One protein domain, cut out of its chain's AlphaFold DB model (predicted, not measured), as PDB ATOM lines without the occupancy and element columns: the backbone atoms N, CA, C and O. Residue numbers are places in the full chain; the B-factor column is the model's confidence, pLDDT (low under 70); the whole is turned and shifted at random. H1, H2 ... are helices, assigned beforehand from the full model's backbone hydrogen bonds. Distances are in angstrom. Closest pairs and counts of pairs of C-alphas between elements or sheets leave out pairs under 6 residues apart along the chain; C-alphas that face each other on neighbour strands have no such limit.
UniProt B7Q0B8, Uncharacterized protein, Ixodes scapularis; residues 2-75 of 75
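What this domain is: This is residues 2 to 75 of the 75 residues of an uncharacterized protein of Ixodes scapularis (UniProt B7Q0B8). A small compact head has one long arm sticking out of it: in the head H1 crosses residues 39 to 47 of the long helix H3 nearly at a right angle, and short H2 is near both. The arm is residues 51 to 75, the far end of H3 and then a tail with the tiny helix H4, and it makes much of the length. The printed part has 74 residues with four named helices, H1, H2, H3 and H4 in that order, and no named strand; the class is all helix. The whole is extended, with a radius of gyration of the C-alphas of 17.8 A and spans of 52 by 25 by 17 A.

How they stand to each other: Start at H1, residues 8 to 21, and look from there to H3, residues 36 to 57. They touch, H3 with residues 39 to 47 alone, and the closest C-alphas are those of Ala 15 and Val 43, 4.7 A apart. Their lines are about perpendicular, at 85 degrees. Between them in the chain find H2, residues 25 to 30. It is close to H1 but not clearly touching, with the closest C-alphas, those of Leu 14 and Phe 27, 7.1 A apart; the two run opposite ways at a steep tilt of 43 degrees. H2 is also close to H3 but not clearly touching, with the closest C-alphas, those of Val 28 and Gln 36, 7.1 A apart, and the lines about perpendicular at 77 degrees. H4, residues 66 to 69, is apart from H1, H2 and H3. In H1 every O i to N i+4 pair is within hydrogen-bond range, in H3 17 of 18 and in H2 0 of 2, with 0 of 3 O i to N i+3 pairs in H2; H4 is too short for an O i to N i+4 pair.

Where its parts are: Find C-alpha 8 at (121.882, 167.530, 211.563); from there H1 runs 19.8 A to Ser 21. H2 goes from Gln 25 to Asp 30. Then find C-alpha 36 at (126.462, 154.271, 222.250), where H3 begins, and follow it 30.4 A to Gly 57. H4 runs from Phe 66 to C-alpha 69 at (143.887, 193.553, 230.063).

The domain as a whole: The C-alphas of Ile 2 and Val 75, the two farthest apart, are 55.5 A from each other. Without residues 51 to 75, which stand free, the body spans 26 by 25 by 17 A. The printed part has no cut, and no link is long: H1 to H2 and H2 to H3 are tight, H3 to H4 is short. The mean pLDDT of the printed part is 71.4; look for values under 70 at residues 2 to 6, 24 to 34, 55 and 57 to 75 of this model.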
ATOM      1  N   ILE A   2     125.372 151.364 207.772       37.69
ATOM      2  CA  ILE A   2     124.198 152.033 208.387       37.69
ATOM      3  C   ILE A   2     124.581 153.278 209.202       37.69
ATOM      4  O   ILE A   2     124.549 153.323 210.429       37.69
ATOM      5  N   SER A   3     124.933 154.323 208.458       44.31
ATOM      6  CA  SER A   3     124.695 155.700 208.872       44.31
ATOM      7  C   SER A   3     123.198 155.952 208.667       44.31
ATOM      8  O   SER A   3     122.791 156.346 207.578       44.31
ATOM      9  N   CYS A   4     122.352 155.671 209.665       49.75
ATOM     10  CA  CYS A   4     121.051 156.340 209.698       49.75
ATOM     11  C   CYS A   4     121.376 157.830 209.739       49.75
ATOM     12  O   CYS A   4     122.027 158.284 210.682       49.75
ATOM     13  N   ALA A   5     121.037 158.548 208.671       60.75
ATOM     14  CA  ALA A   5     121.268 159.974 208.559       60.75
ATOM     15  C   ALA A   5     120.383 160.670 209.596       60.75
ATOM     16  O   ALA A   5     119.265 161.083 209.301       60.75
ATOM     17  N   LEU A   6     120.860 160.731 210.842       68.69
ATOM     18  CA  LEU A   6     120.236 161.551 211.861       68.69
ATOM     19  C   LEU A   6     120.177 162.968 211.303       68.69
ATOM     20  O   LEU A   6     121.196 163.441 210.783       68.69
ATOM     21  N   PRO A   7     119.041 163.659 211.432       77.00
ATOM     22  CA  PRO A   7     118.980 165.054 211.055       77.00
ATOM     23  C   PRO A   7     120.092 165.834 211.762       77.00
ATOM     24  O   PRO A   7     120.380 165.591 212.937       77.00
ATOM     25  N   VAL A   8     120.721 166.775 211.054       79.19
ATOM     26  CA  VAL A   8     121.882 167.530 211.563       79.19
ATOM     27  C   VAL A   8     121.574 168.193 212.910       79.19
ATOM     28  O   VAL A   8     122.411 168.183 213.808       79.19
ATOM     29  N   HIS A   9     120.346 168.680 213.099       80.12
ATOM     30  CA  HIS A   9     119.908 169.265 214.367       80.12
ATOM     31  C   HIS A   9     119.927 168.260 215.531       80.12
ATOM     32  O   HIS A   9     120.354 168.616 216.625       80.12
ATOM     33  N   VAL A  10     119.551 166.995 215.307       81.69
ATOM     34  CA  VAL A  10     119.605 165.944 216.341       81.69
ATOM     35  C   VAL A  10     121.054 165.591 216.676       81.69
ATOM     36  O   VAL A  10     121.380 165.368 217.837       81.69
ATOM     37  N   GLN A  11     121.945 165.587 215.681       82.75
ATOM     38  CA  GLN A  11     123.373 165.342 215.903       82.75
ATOM     39  C   GLN A  11     124.009 166.417 216.788       82.75
ATOM     40  O   GLN A  11     124.755 166.101 217.716       82.75
ATOM     41  N   VAL A  12     123.681 167.685 216.522       84.19
ATOM     42  CA  VAL A  12     124.164 168.824 217.312       84.19
ATOM     43  C   VAL A  12     123.572 168.803 218.722       84.19
ATOM     44  O   VAL A  12     124.318 168.968 219.683       84.19
ATOM     45  N   LEU A  13     122.268 168.543 218.866       84.88
ATOM     46  CA  LEU A  13     121.612 168.431 220.175       84.88
ATOM     47  C   LEU A  13     122.200 167.297 221.018       84.88
ATOM     48  O   LEU A  13     122.464 167.497 222.199       84.88
ATOM     49  N   LEU A  14     122.471 166.139 220.414       82.31
ATOM     50  CA  LEU A  14     123.126 165.016 221.084       82.31
ATOM     51  C   LEU A  14     124.533 165.390 221.573       82.31
ATOM     52  O   LEU A  14     124.898 165.076 222.705       82.31
ATOM     53  N   ALA A  15     125.330 166.059 220.734       84.69
ATOM     54  CA  ALA A  15     126.666 166.507 221.115       84.69
ATOM     55  C   ALA A  15     126.622 167.543 222.244       84.69
ATOM     56  O   ALA A  15     127.372 167.425 223.209       84.69
ATOM     57  N   LEU A  16     125.703 168.507 222.167       83.69
ATOM     58  CA  LEU A  16     125.511 169.512 223.207       83.69
ATOM     59  C   LEU A  16     125.046 168.883 224.525       83.69
ATOM     60  O   LEU A  16     125.574 169.218 225.581       83.69
ATOM     61  N   HIS A  17     124.109 167.937 224.463       83.62
ATOM     62  CA  HIS A  17     123.663 167.181 225.625       83.62
ATOM     63  C   HIS A  17     124.821 166.408 226.262       83.62
ATOM     64  O   HIS A  17     124.997 166.462 227.476       83.62
ATOM     65  N   PHE A  18     125.660 165.748 225.457       83.69
ATOM     66  CA  PHE A  18     126.858 165.085 225.965       83.69
ATOM     67  C   PHE A  18     127.822 166.070 226.640       83.69
ATOM     68  O   PHE A  18     128.339 165.765 227.708       83.69
ATOM     69  N   TYR A  19     128.042 167.256 226.071       82.81
ATOM     70  CA  TYR A  19     128.903 168.263 226.695       82.81
ATOM     71  C   TYR A  19     128.316 168.849 227.987       82.81
ATOM     72  O   TYR A  19     129.075 169.153 228.901       82.81
ATOM     73  N   ALA A  20     126.993 168.991 228.083       85.00
ATOM     74  CA  ALA A  20     126.325 169.528 229.268       85.00
ATOM     75  C   ALA A  20     126.172 168.491 230.396       85.00
ATOM     76  O   ALA A  20     126.376 168.810 231.563       85.00
ATOM     77  N   SER A  21     125.801 167.255 230.053       82.94
ATOM     78  CA  SER A  21     125.512 166.173 231.004       82.94
ATOM     79  C   SER A  21     126.738 165.306 231.314       82.94
ATOM     80  O   SER A  21     126.837 164.733 232.397       82.94
ATOM     81  N   GLY A  22     127.673 165.173 230.370       78.81
ATOM     82  CA  GLY A  22     128.828 164.276 230.471       78.81
ATOM     83  C   GLY A  22     128.510 162.793 230.238       78.81
ATOM     84  O   GLY A  22     129.409 161.958 230.318       78.81
ATOM     85  N   SER A  23     127.253 162.441 229.938       75.19
ATOM     86  CA  SER A  23     126.816 161.053 229.755       75.19
ATOM     87  C   SER A  23     125.982 160.852 228.489       75.19
ATOM     88  O   SER A  23     125.195 161.705 228.081       75.19
ATOM     89  N   PHE A  24     126.140 159.675 227.879       68.44
ATOM     90  CA  PHE A  24     125.342 159.222 226.735       68.44
ATOM     91  C   PHE A  24     124.043 158.524 227.151       68.44
ATOM     92  O   PHE A  24     123.146 158.363 226.328       68.44
ATOM     93  N   GLN A  25     123.941 158.090 228.410       63.12
ATOM     94  CA  GLN A  25     122.921 157.132 228.833       63.12
ATOM     95  C   GLN A  25     121.516 157.741 228.895       63.12
ATOM     96  O   GLN A  25     120.560 157.073 228.536       63.12
ATOM     97  N   SER A  26     121.401 159.027 229.240       62.25
ATOM     98  CA  SER A  26     120.105 159.721 229.293       62.25
ATOM     99  C   SER A  26     119.531 160.059 227.910       62.25
ATOM    100  O   SER A  26     118.324 160.162 227.776       62.25
ATOM    101  N   PHE A  27     120.354 160.201 226.864       63.09
ATOM    102  CA  PHE A  27     119.863 160.573 225.524       63.09
ATOM    103  C   PHE A  27     119.577 159.359 224.630       63.09
ATOM    104  O   PHE A  27     118.694 159.405 223.773       63.09
ATOM    105  N   VAL A  28     120.344 158.277 224.822       62.22
ATOM    106  CA  VAL A  28     120.159 156.991 224.128       62.22
ATOM    107  C   VAL A  28     118.842 156.318 224.528       62.22
ATOM    108  O   VAL A  28     118.252 155.617 223.709       62.22
ATOM    109  N   ASP A  29     118.390 156.538 225.762       59.84
ATOM    110  CA  ASP A  29     117.138 155.971 226.270       59.84
ATOM    111  C   ASP A  29     115.909 156.797 225.834       59.84
ATOM    112  O   ASP A  29     114.902 156.219 225.436       59.84
ATOM    113  N   ASP A  30     116.017 158.136 225.808       60.34
ATOM    114  CA  ASP A  30     114.859 159.032 225.615       60.34
ATOM    115  C   ASP A  30     114.563 159.456 224.165       60.34
ATOM    116  O   ASP A  30     113.401 159.604 223.792       60.34
ATOM    117  N   VAL A  31     115.579 159.740 223.336       59.53
ATOM    118  CA  VAL A  31     115.360 160.550 222.110       59.53
ATOM    119  C   VAL A  31     115.604 159.763 220.831       59.53
ATOM    120  O   VAL A  31     114.952 159.990 219.811       59.53
ATOM    121  N   VAL A  32     116.557 158.832 220.854       62.47
ATOM    122  CA  VAL A  32     116.887 158.013 219.693       62.47
ATOM    123  C   VAL A  32     117.454 156.697 220.199       62.47
ATOM    124  O   VAL A  32     118.463 156.725 220.896       62.47
ATOM    125  N   HIS A  33     116.876 155.558 219.801       68.81
ATOM    126  CA  HIS A  33     117.417 154.209 220.042       68.81
ATOM    127  C   HIS A  33     118.751 153.982 219.291       68.81
ATOM    128  O   HIS A  33     118.895 153.093 218.449       68.81
ATOM    129  N   LEU A  34     119.735 154.843 219.524       69.12
ATOM    130  CA  LEU A  34     121.065 154.803 218.948       69.12
ATOM    131  C   LEU A  34     121.972 153.983 219.845       69.12
ATOM    132  O   LEU A  34     122.036 154.185 221.051       69.12
ATOM    133  N   SER A  35     122.789 153.130 219.238       75.25
ATOM    134  CA  SER A  35     123.898 152.537 219.979       75.25
ATOM    135  C   SER A  35     124.847 153.628 220.490       75.25
ATOM    136  O   SER A  35     125.135 154.606 219.787       75.25
ATOM    137  N   GLN A  36     125.418 153.414 221.677       75.75
ATOM    138  CA  GLN A  36     126.462 154.271 222.250       75.75
ATOM    139  C   GLN A  36     127.617 154.516 221.259       75.75
ATOM    140  O   GLN A  36     128.160 155.615 221.185       75.75
ATOM    141  N   LEU A  37     127.957 153.516 220.435       79.44
ATOM    142  CA  LEU A  37     128.980 153.626 219.391       79.44
ATOM    143  C   LEU A  37     128.595 154.598 218.267       79.44
ATOM    144  O   LEU A  37     129.459 155.299 217.739       79.44
ATOM    145  N   SER A  38     127.324 154.653 217.863       76.56
ATOM    146  CA  SER A  38     126.865 155.687 216.927       76.56
ATOM    147  C   SER A  38     126.853 157.061 217.581       76.56
ATOM    148  O   SER A  38     127.345 158.006 216.973       76.56
ATOM    149  N   ALA A  39     126.379 157.169 218.825       77.62
ATOM    150  CA  ALA A  39     126.371 158.438 219.546       77.62
ATOM    151  C   ALA A  39     127.788 159.015 219.706       77.62
ATOM    152  O   ALA A  39     128.032 160.167 219.362       77.62
ATOM    153  N   SER A  40     128.752 158.186 220.112       82.81
ATOM    154  CA  SER A  40     130.165 158.564 220.228       82.81
ATOM    155  C   SER A  40     130.744 159.078 218.903       82.81
ATOM    156  O   SER A  40     131.425 160.105 218.873       82.81
ATOM    157  N   ARG A  41     130.425 158.415 217.781       83.75
ATOM    158  CA  ARG A  41     130.841 158.865 216.442       83.75
ATOM    159  C   ARG A  41     130.238 160.217 216.071       83.75
ATOM    160  O   ARG A  41     130.958 161.060 215.540       83.75
ATOM    161  N   VAL A  42     128.961 160.436 216.379       84.94
ATOM    162  CA  VAL A  42     128.281 161.716 216.137       84.94
ATOM    163  C   VAL A  42     128.920 162.833 216.957       84.94
ATOM    164  O   VAL A  42     129.301 163.849 216.387       84.94
ATOM    165  N   VAL A  43     129.133 162.628 218.259       86.00
ATOM    166  CA  VAL A  43     129.786 163.624 219.124       86.00
ATOM    167  C   VAL A  43     131.192 163.955 218.634       86.00
ATOM    168  O   VAL A  43     131.553 165.126 218.555       86.00
ATOM    169  N   LYS A  44     131.978 162.945 218.242       86.81
ATOM    170  CA  LYS A  44     133.314 163.166 217.682       86.81
ATOM    171  C   LYS A  44     133.262 163.978 216.386       86.81
ATOM    172  O   LYS A  44     134.045 164.910 216.232       86.81
ATOM    173  N   SER A  45     132.346 163.642 215.478       85.94
ATOM    174  CA  SER A  45     132.182 164.352 214.207       85.94
ATOM    175  C   SER A  45     131.767 165.804 214.430       85.94
ATOM    176  O   SER A  45     132.393 166.705 213.885       85.94
ATOM    177  N   VAL A  46     130.750 166.044 215.263       87.69
ATOM    178  CA  VAL A  46     130.265 167.394 215.578       87.69
ATOM    179  C   VAL A  46     131.357 168.207 216.271       87.69
ATOM    180  O   VAL A  46     131.595 169.346 215.885       87.69
ATOM    181  N   GLY A  47     132.082 167.614 217.223       87.00
ATOM    182  CA  GLY A  47     133.214 168.260 217.886       87.00
ATOM    183  C   GLY A  47     134.322 168.674 216.913       87.00
ATOM    184  O   GLY A  47     134.814 169.794 216.997       87.00
ATOM    185  N   GLN A  48     134.682 167.822 215.948       86.50
ATOM    186  CA  GLN A  48     135.666 168.171 214.914       86.50
ATOM    187  C   GLN A  48     135.199 169.342 214.046       86.50
ATOM    188  O   GLN A  48     135.978 170.258 213.792       86.50
ATOM    189  N   THR A  49     133.929 169.351 213.637       85.56
ATOM    190  CA  THR A  49     133.366 170.463 212.864       85.56
ATOM    191  C   THR A  49     133.328 171.753 213.685       85.56
ATOM    192  O   THR A  49     133.679 172.806 213.166       85.56
ATOM    193  N   ILE A  50     132.966 171.682 214.973       84.12
ATOM    194  CA  ILE A  50     133.000 172.837 215.883       84.12
ATOM    195  C   ILE A  50     134.423 173.376 216.008       84.12
ATOM    196  O   ILE A  50     134.599 174.583 215.946       84.12
ATOM    197  N   VAL A  51     135.438 172.519 216.150       84.62
ATOM    198  CA  VAL A  51     136.844 172.955 216.218       84.62
ATOM    199  C   VAL A  51     137.273 173.640 214.921       84.62
ATOM    200  O   VAL A  51     137.929 174.677 214.970       84.62
ATOM    201  N   LEU A  52     136.867 173.108 213.768       83.81
ATOM    202  CA  LEU A  52     137.173 173.698 212.466       83.81
ATOM    203  C   LEU A  52     136.496 175.071 212.297       83.81
ATOM    204  O   LEU A  52     137.142 176.037 211.900       83.81
ATOM    205  N   MET A  53     135.233 175.209 212.702       80.88
ATOM    206  CA  MET A  53     134.565 176.517 212.730       80.88
ATOM    207  C   MET A  53     135.163 177.451 213.789       80.88
ATOM    208  O   MET A  53     135.273 178.654 213.574       80.88
ATOM    209  N   ALA A  54     135.584 176.916 214.934       77.94
ATOM    210  CA  ALA A  54     136.223 177.680 215.994       77.94
ATOM    211  C   ALA A  54     137.563 178.257 215.537       77.94
ATOM    212  O   ALA A  54     137.904 179.357 215.944       77.94
ATOM    213  N   THR A  55     138.307 177.587 214.657       68.25
ATOM    214  CA  THR A  55     139.518 178.193 214.090       68.25
ATOM    215  C   THR A  55     139.228 179.412 213.211       68.25
ATOM    216  O   THR A  55     140.062 180.311 213.139       68.25
ATOM    217  N   GLU A  56     138.041 179.488 212.600       72.00
ATOM    218  CA  GLU A  56     137.613 180.640 211.795       72.00
ATOM    219  C   GLU A  56     136.952 181.742 212.644       72.00
ATOM    220  O   GLU A  56     137.182 182.927 212.407       72.00
ATOM    221  N   GLY A  57     136.154 181.369 213.651       65.50
ATOM    222  CA  GLY A  57     135.371 182.303 214.470       65.50
ATOM    223  C   GLY A  57     135.983 182.671 215.827       65.50
ATOM    224  O   GLY A  57     135.746 183.765 216.337       65.50
ATOM    225  N   ILE A  58     136.789 181.793 216.426       63.31
ATOM    226  CA  ILE A  58     137.440 181.986 217.730       63.31
ATOM    227  C   ILE A  58     138.900 182.363 217.493       63.31
ATOM    228  O   ILE A  58     139.845 181.620 217.765       63.31
ATOM    229  N   ARG A  59     139.101 183.584 216.998       62.12
ATOM    230  CA  ARG A  59     140.416 184.215 217.038       62.12
ATOM    231  C   ARG A  59     140.611 184.821 218.422       62.12
ATOM    232  O   ARG A  59     140.166 185.936 218.684       62.12
ATOM    233  N   PHE A  60     141.292 184.100 219.310       58.91
ATOM    234  CA  PHE A  60     141.761 184.710 220.552       58.91
ATOM    235  C   PHE A  60     142.674 185.897 220.208       58.91
ATOM    236  O   PHE A  60     143.545 185.757 219.342       58.91
ATOM    237  N   PRO A  61     142.490 187.069 220.844       61.22
ATOM    238  CA  PRO A  61     143.371 188.203 220.623       61.22
ATOM    239  C   PRO A  61     144.794 187.809 221.033       61.22
ATOM    240  O   PRO A  61     145.113 187.666 222.209       61.22
ATOM    241  N   THR A  62     145.657 187.599 220.039       63.47
ATOM    242  CA  THR A  62     147.086 187.310 220.235       63.47
ATOM    243  C   THR A  62     147.866 188.565 220.615       63.47
ATOM    244  O   THR A  62     148.971 188.490 221.147       63.47
ATOM    245  N   THR A  63     147.295 189.743 220.357       57.34
ATOM    246  CA  THR A  63     147.921 191.037 220.611       57.34
ATOM    247  C   THR A  63     147.375 191.602 221.919       57.34
ATOM    248  O   THR A  63     146.281 192.154 221.952       57.34
ATOM    249  N   ARG A  64     148.185 191.473 222.980       56.16
ATOM    250  CA  ARG A  64     147.901 191.765 224.402       56.16
ATOM    251  C   ARG A  64     147.170 190.614 225.088       56.16
ATOM    252  O   ARG A  64     145.948 190.539 225.101       56.16
ATOM    253  N   GLY A  65     147.968 189.710 225.664       58.16
ATOM    254  CA  GLY A  65     147.472 188.594 226.459       58.16
ATOM    255  C   GLY A  65     146.448 189.070 227.482       58.16
ATOM    256  O   GLY A  65     146.640 190.104 228.119       58.16
ATOM    257  N   PHE A  66     145.372 188.301 227.629       56.09
ATOM    258  CA  PHE A  66     144.277 188.520 228.577       56.09
ATOM    259  C   PHE A  66     144.775 188.942 229.971       56.09
ATOM    260  O   PHE A  66     144.175 189.790 230.619       56.09
ATOM    261  N   LEU A  67     145.945 188.435 230.372       56.97
ATOM    262  CA  LEU A  67     146.682 188.808 231.580       56.97
ATOM    263  C   LEU A  67     146.904 190.328 231.746       56.97
ATOM    264  O   LEU A  67     146.752 190.854 232.843       56.97
ATOM    265  N   ALA A  68     147.253 191.033 230.666       56.06
ATOM    266  CA  ALA A  68     147.546 192.467 230.671       56.06
ATOM    267  C   ALA A  68     146.283 193.343 230.657       56.06
ATOM    268  O   ALA A  68     146.336 194.485 231.101       56.06
ATOM    269  N   ILE A  69     145.165 192.826 230.138       60.47
ATOM    270  CA  ILE A  69     143.887 193.553 230.063       60.47
ATOM    271  C   ILE A  69     143.061 193.324 231.335       60.47
ATOM    272  O   ILE A  69     142.453 194.256 231.845       60.47
ATOM    273  N   ALA A  70     143.070 192.104 231.876       63.09
ATOM    274  CA  ALA A  70     142.278 191.722 233.043       63.09
ATOM    275  C   ALA A  70     142.929 192.086 234.394       63.09
ATOM    276  O   ALA A  70     142.377 191.758 235.439       63.09
ATOM    277  N   GLY A  71     144.088 192.760 234.395       60.34
ATOM    278  CA  GLY A  71     144.708 193.279 235.620       60.34
ATOM    279  C   GLY A  71     145.164 192.202 236.609       60.34
ATOM    280  O   GLY A  71     145.245 192.476 237.805       60.34
ATOM    281  N   PHE A  72     145.452 190.982 236.142       61.97
ATOM    282  CA  PHE A  72     145.913 189.918 237.030       61.97
ATOM    283  C   PHE A  72     147.287 190.282 237.622       61.97
ATOM    284  O   PHE A  72     148.214 190.592 236.863       61.97
ATOM    285  N   PRO A  73     147.446 190.259 238.959       61.06
ATOM    286  CA  PRO A  73     148.718 190.557 239.597       61.06
ATOM    287  C   PRO A  73     149.740 189.489 239.204       61.06
ATOM    288  O   PRO A  73     149.454 188.292 239.234       61.06
ATOM    289  N   ARG A  74     150.932 189.939 238.799       58.88
ATOM    290  CA  ARG A  74     152.086 189.069 238.562       58.88
ATOM    291  C   ARG A  74     152.512 188.499 239.913       58.88
ATOM    292  O   ARG A  74     153.128 189.224 240.691       58.88
ATOM    293  N   VAL A  75     152.112 187.264 240.194       54.97
ATOM    294  CA  VAL A  75     152.638 186.463 241.309       54.97
ATOM    295  C   VAL A  75     153.877 185.718 240.846       54.97
ATOM    296  O   VAL A  75     153.847 185.212 239.701       54.97
TER     297      VAL A  75